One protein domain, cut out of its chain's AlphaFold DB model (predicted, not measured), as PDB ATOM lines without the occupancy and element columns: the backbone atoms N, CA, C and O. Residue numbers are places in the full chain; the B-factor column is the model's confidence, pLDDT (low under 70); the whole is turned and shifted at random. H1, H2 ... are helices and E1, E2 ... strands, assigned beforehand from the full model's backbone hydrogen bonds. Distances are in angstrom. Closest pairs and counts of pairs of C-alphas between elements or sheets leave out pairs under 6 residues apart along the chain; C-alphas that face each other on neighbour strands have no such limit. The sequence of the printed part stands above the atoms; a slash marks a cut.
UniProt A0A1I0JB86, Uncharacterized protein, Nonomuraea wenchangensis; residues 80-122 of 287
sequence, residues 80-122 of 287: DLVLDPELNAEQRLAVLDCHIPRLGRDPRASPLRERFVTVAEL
ATOM      1  N   ASP A  80     152.140 176.545 142.418       96.06
ATOM      2  CA  ASP A  80     152.015 175.145 142.806       96.06
ATOM      3  C   ASP A  80     151.024 174.428 141.877       96.06
ATOM      4  O   ASP A  80     149.803 174.602 141.968       96.06
ATOM      5  N   LEU A  81     151.583 173.649 140.950       95.56
ATOM      6  CA  LEU A  81     150.869 172.913 139.914       95.56
ATOM      7  C   LEU A  81     150.998 171.406 140.145       95.56
ATOM      8  O   LEU A  81     152.086 170.881 140.388       95.56
ATOM      9  N   VAL A  82     149.890 170.687 139.980       97.19
ATOM     10  CA  VAL A  82     149.897 169.238 139.756       97.19
ATOM     11  C   VAL A  82     149.606 168.999 138.284       97.19
ATOM     12  O   VAL A  82     148.554 169.393 137.785       97.19
ATOM     13  N   LEU A  83     150.554 168.379 137.591       96.81
ATOM     14  CA  LEU A  83     150.457 168.081 136.167       96.81
ATOM     15  C   LEU A  83     150.101 166.612 135.968       96.81
ATOM     16  O   LEU A  83     150.617 165.750 136.682       96.81
ATOM     17  N   ASP A  84     149.292 166.332 134.954       97.06
ATOM     18  CA  ASP A  84     149.105 164.975 134.459       97.06
ATOM     19  C   ASP A  84     150.470 164.376 134.038       97.06
ATOM     20  O   ASP A  84     151.186 164.966 133.210       97.06
ATOM     21  N   PRO A  85     150.881 163.223 134.606       95.12
ATOM     22  CA  PRO A  85     152.160 162.599 134.280       95.12
ATOM     23  C   PRO A  85     152.281 162.207 132.799       95.12
ATOM     24  O   PRO A  85     153.400 162.129 132.294       95.12
ATOM     25  N   GLU A  86     151.169 162.034 132.081       95.12
ATOM     26  CA  GLU A  86     151.154 161.697 130.652       95.12
ATOM     27  C   GLU A  86     151.347 162.914 129.729       95.12
ATOM     28  O   GLU A  86     151.283 162.785 128.505       95.12
ATOM     29  N   LEU A  87     151.520 164.126 130.265       95.50
ATOM     30  CA  LEU A  87     151.806 165.295 129.432       95.50
ATOM     31  C   LEU A  87     153.179 165.148 128.767       95.50
ATOM     32  O   LEU A  87     154.168 164.819 129.420       95.50
ATOM     33  N   ASN A  88     153.270 165.454 127.475       96.00
ATOM     34  CA  ASN A  88     154.566 165.547 126.806       96.00
ATOM     35  C   ASN A  88     155.274 166.878 127.153       96.00
ATOM     36  O   ASN A  88     154.705 167.763 127.797       96.00
ATOM     37  N   ALA A  89     156.540 167.029 126.755       94.44
ATOM     38  CA  ALA A  89     157.331 168.216 127.094       94.44
ATOM     39  C   ALA A  89     156.722 169.525 126.554       94.44
ATOM     40  O   ALA A  89     156.689 170.525 127.270       94.44
ATOM     41  N   GLU A  90     156.196 169.508 125.330       94.75
ATOM     42  CA  GLU A  90     155.571 170.671 124.694       94.75
ATOM     43  C   GLU A  90     154.285 171.085 125.415       94.75
ATOM     44  O   GLU A  90     154.100 172.252 125.754       94.75
ATOM     45  N   GLN A  91     153.432 170.118 125.745       96.19
ATOM     46  CA  GLN A  91     152.205 170.344 126.502       96.19
ATOM     47  C   GLN A  91     152.508 170.890 127.901       96.19
ATOM     48  O   GLN A  91     151.839 171.816 128.354       96.19
ATOM     49  N   ARG A  92     153.545 170.380 128.581       95.31
ATOM     50  CA  ARG A  92     153.987 170.933 129.872       95.31
ATOM     51  C   ARG A  92     154.407 172.394 129.746       95.31
ATOM     52  O   ARG A  92     154.034 173.203 130.591       95.31
ATOM     53  N   LEU A  93     155.149 172.748 128.696       94.31
ATOM     54  CA  LEU A  93     155.506 174.143 128.428       94.31
ATOM     55  C   LEU A  93     154.264 174.993 128.144       94.31
ATOM     56  O   LEU A  93     154.150 176.081 128.695       94.31
ATOM     57  N   ALA A  94     153.304 174.481 127.372       94.56
ATOM     58  CA  ALA A  94     152.056 175.183 127.095       94.56
ATOM     59  C   ALA A  94     151.245 175.473 128.372       94.56
ATOM     60  O   ALA A  94     150.694 176.566 128.503       94.56
ATOM     61  N   VAL A  95     151.214 174.545 129.339       95.44
ATOM     62  CA  VAL A  95     150.588 174.777 130.657       95.44
ATOM     63  C   VAL A  95     151.308 175.888 131.428       95.44
ATOM     64  O   VAL A  95     150.657 176.790 131.959       95.44
ATOM     65  N   LEU A  96     152.644 175.866 131.467       94.75
ATOM     66  CA  LEU A  96     153.431 176.913 132.134       94.75
ATOM     67  C   LEU A  96     153.210 178.280 131.482       94.75
ATOM     68  O   LEU A  96     153.022 179.272 132.179       94.75
ATOM     69  N   ASP A  97     153.162 178.320 130.153       94.94
ATOM     70  CA  ASP A  97     152.927 179.539 129.386       94.94
ATOM     71  C   ASP A  97     151.554 180.169 129.683       94.94
ATOM     72  O   ASP A  97     151.412 181.387 129.581       94.94
ATOM     73  N   CYS A  98     150.550 179.380 130.088       94.81
ATOM     74  CA  CYS A  98     149.252 179.914 130.523       94.81
ATOM     75  C   CYS A  98     149.355 180.763 131.798       94.81
ATOM     76  O   CYS A  98     148.484 181.575 132.070       94.81
ATOM     77  N   HIS A  99     150.418 180.600 132.579       94.06
ATOM     78  CA  HIS A  99     150.621 181.322 133.833       94.06
ATOM     79  C   HIS A  99     151.586 182.505 133.678       94.06
ATOM     80  O   HIS A  99     151.944 183.141 134.667       94.06
ATOM     81  N   ILE A 100     152.015 182.815 132.448       94.31
ATOM     82  CA  ILE A 100     152.888 183.950 132.140       94.31
ATOM     83  C   ILE A 100     152.014 185.122 131.661       94.31
ATOM     84  O   ILE A 100     151.535 185.092 130.524       94.31
ATOM     85  N   PRO A 101     151.846 186.198 132.459       90.62
ATOM     86  CA  PRO A 101     150.880 187.258 132.155       90.62
ATOM     87  C   PRO A 101     151.082 187.922 130.789       90.62
ATOM     88  O   PRO A 101     150.117 188.216 130.089       90.62
ATOM     89  N   ARG A 102     152.338 188.116 130.359       92.69
ATOM     90  CA  ARG A 102     152.640 188.767 129.071       92.69
ATOM     91  C   ARG A 102     152.212 187.963 127.844       92.69
ATOM     92  O   ARG A 102     152.148 188.532 126.761       92.69
ATOM     93  N   LEU A 103     151.971 186.658 127.991       92.06
ATOM     94  CA  LEU A 103     151.501 185.819 126.891       92.06
ATOM     95  C   LEU A 103     149.984 185.932 126.693       92.06
ATOM     96  O   LEU A 103     149.484 185.438 125.686       92.06
ATOM     97  N   GLY A 104     149.258 186.573 127.621       88.62
ATOM     98  CA  GLY A 104     147.816 186.810 127.505       88.62
ATOM     99  C   GLY A 104     146.975 185.533 127.433       88.62
ATOM    100  O   GLY A 104     145.848 185.567 126.949       88.62
ATOM    101  N   ARG A 105     147.529 184.398 127.868       90.06
ATOM    102  CA  ARG A 105     146.847 183.103 127.901       90.06
ATOM    103  C   ARG A 105     146.149 182.957 129.248       90.06
ATOM    104  O   ARG A 105     146.782 183.159 130.275       90.06
ATOM    105  N   ASP A 106     144.869 182.600 129.240       88.50
ATOM    106  CA  ASP A 106     144.127 182.277 130.462       88.50
ATOM    107  C   ASP A 106     144.231 180.764 130.736       88.50
ATOM    108  O   ASP A 106     143.831 179.970 129.874       88.50
ATOM    109  N   PRO A 107     144.734 180.326 131.910       89.56
ATOM    110  CA  PRO A 107     144.730 178.919 132.301       89.56
ATOM    111  C   PRO A 107     143.348 178.262 132.208       89.56
ATOM    112  O   PRO A 107     143.259 177.090 131.840       89.56
ATOM    113  N   ARG A 108     142.270 179.004 132.493       87.50
ATOM    114  CA  ARG A 108     140.890 178.489 132.468       87.50
ATOM    115  C   ARG A 108     140.386 178.204 131.058       87.50
ATOM    116  O   ARG A 108     139.585 177.297 130.880       87.50
ATOM    117  N   ALA A 109     140.883 178.943 130.069       90.62
ATOM    118  CA  ALA A 109     140.539 178.764 128.659       90.62
ATOM    119  C   ALA A 109     141.502 177.815 127.918       90.62
ATOM    120  O   ALA A 109     141.375 177.616 126.710       90.62
ATOM    121  N   SER A 110     142.496 177.248 128.613       92.12
ATOM    122  CA  SER A 110     143.491 176.372 128.000       92.12
ATOM    123  C   SER A 110     142.858 175.066 127.500       92.12
ATOM    124  O   SER A 110     142.130 174.420 128.255       92.12
ATOM    125  N   PRO A 111     143.206 174.570 126.296       92.38
ATOM    126  CA  PRO A 111     142.762 173.248 125.841       92.38
ATOM    127  C   PRO A 111     143.306 172.110 126.721       92.38
ATOM    128  O   PRO A 111     142.808 170.990 126.673       92.38
ATOM    129  N   LEU A 112     144.331 172.389 127.534       94.25
ATOM    130  CA  LEU A 112     144.925 171.449 128.482       94.25
ATOM    131  C   LEU A 112     144.363 171.604 129.903       94.25
ATOM    132  O   LEU A 112     144.913 171.000 130.819       94.25
ATOM    133  N   ARG A 113     143.300 172.395 130.109       93.81
ATOM    134  CA  ARG A 113     142.731 172.712 131.431       93.81
ATOM    135  C   ARG A 113     142.469 171.482 132.299       93.81
ATOM    136  O   ARG A 113     142.786 171.487 133.485       93.81
ATOM    137  N   GLU A 114     141.958 170.420 131.687       94.44
ATOM    138  CA  GLU A 114     141.640 169.160 132.366       94.44
ATOM    139  C   GLU A 114     142.872 168.324 132.741       94.44
ATOM    140  O   GLU A 114     142.751 167.345 133.472       94.44
ATOM    141  N   ARG A 115     144.064 168.705 132.264       96.06
ATOM    142  CA  ARG A 115     145.331 167.980 132.456       96.06
ATOM    143  C   ARG A 115     146.272 168.635 133.468       96.06
ATOM    144  O   ARG A 115     147.404 168.183 133.639       96.06
ATOM    145  N   PHE A 116     145.836 169.698 134.137       96.00
ATOM    146  CA  PHE A 116     146.558 170.269 135.268       96.00
ATOM    147  C   PHE A 116     145.600 170.797 136.334       96.00
ATOM    148  O   PHE A 116     144.457 171.162 136.062       96.00
ATOM    149  N   VAL A 117     146.084 170.849 137.570       97.00
ATOM    150  CA  VAL A 117     145.379 171.436 138.711       97.00
ATOM    151  C   VAL A 117     146.298 172.452 139.360       97.00
ATOM    152  O   VAL A 117     147.433 172.133 139.721       97.00
ATOM    153  N   THR A 118     145.790 173.665 139.539       96.19
ATOM    154  CA  THR A 118     146.459 174.694 140.328       96.19
ATOM    155  C   THR A 118     146.032 174.528 141.777       96.19
ATOM    156  O   THR A 118     144.851 174.621 142.095       96.19
ATOM    157  N   VAL A 119     146.978 174.290 142.687       96.31
ATOM    158  CA  VAL A 119     146.657 173.970 144.093       96.31
ATOM    159  C   VAL A 119     145.913 175.114 144.786       96.31
ATOM    160  O   VAL A 119     145.099 174.871 145.674       96.31
ATOM    161  N   ALA A 120     146.128 176.357 144.351       93.62
ATOM    162  CA  ALA A 120     145.398 177.524 144.843       93.62
ATOM    163  C   ALA A 120     143.883 177.488 144.550       93.62
ATOM    164  O   ALA A 120     143.134 178.169 145.244       93.62
ATOM    165  N   GLU A 121     143.439 176.699 143.567       93.38
ATOM    166  CA  GLU A 121     142.019 176.511 143.228       93.38
ATOM    167  C   GLU A 121     141.332 175.483 144.131       93.38
ATOM    168  O   GLU A 121     140.115 175.370 144.112       93.38
ATOM    169  N   LEU A 122     142.086 174.708 144.911       96.00
ATOM    170  CA  LEU A 122     141.509 173.700 145.790       96.00
ATOM    171  C   LEU A 122     140.989 174.333 147.084       96.00
ATOM    172  O   LEU A 122     141.608 175.233 147.667       96.00
TER     173      LEU A 122
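AT A GLANCE: This is residues 80 to 122 of the 287 residues of an uncharacterized protein of Nonomuraea wenchangensis (UniProt A0A1I0JB86). The domain has little regular structure: a small two-stranded ribbon, E1 beside E2, with one short helix, H1, near one end of it and a long loop, residues 98 to 115, swinging out from H1 and back to E2. The 43 printed residues run E1, H1, E2; the sheet is antiparallel, and the class is mixed, with 15 residues in named elements. The whole is compact, with a radius of gyration of the C-alphas of 9.8 A and spans of 27 by 25 by 16 A.

HOW THE PARTS SIT: E1, residues 81 to 83, and E2, residues 116 to 118, are antiparallel neighbours at 168 degrees. N 82 and O 117 are within hydrogen-bond range at 2.9 A, as are N 117 and O 82 at 2.9 A. The closest C-alphas of E2 and H1, residues 89 to 97, are those of Phe 116 and Val 95, 7.6 A apart. Every O i to N i+4 pair in H1 is within hydrogen-bond range.

IN THESE COORDINATES: E1 begins at C-alpha 81 (150.869, 172.913, 139.914). H1 measures 12.4 A. E2 ends at C-alpha 118 (146.459, 174.694, 140.328).

THE WHOLE: The farthest C-alphas, Glu 86 and Arg 102, are 27.2 A apart. The link H1 to E2 is long. The printed part has no cut, and no printed residue is under 70 in pLDDT.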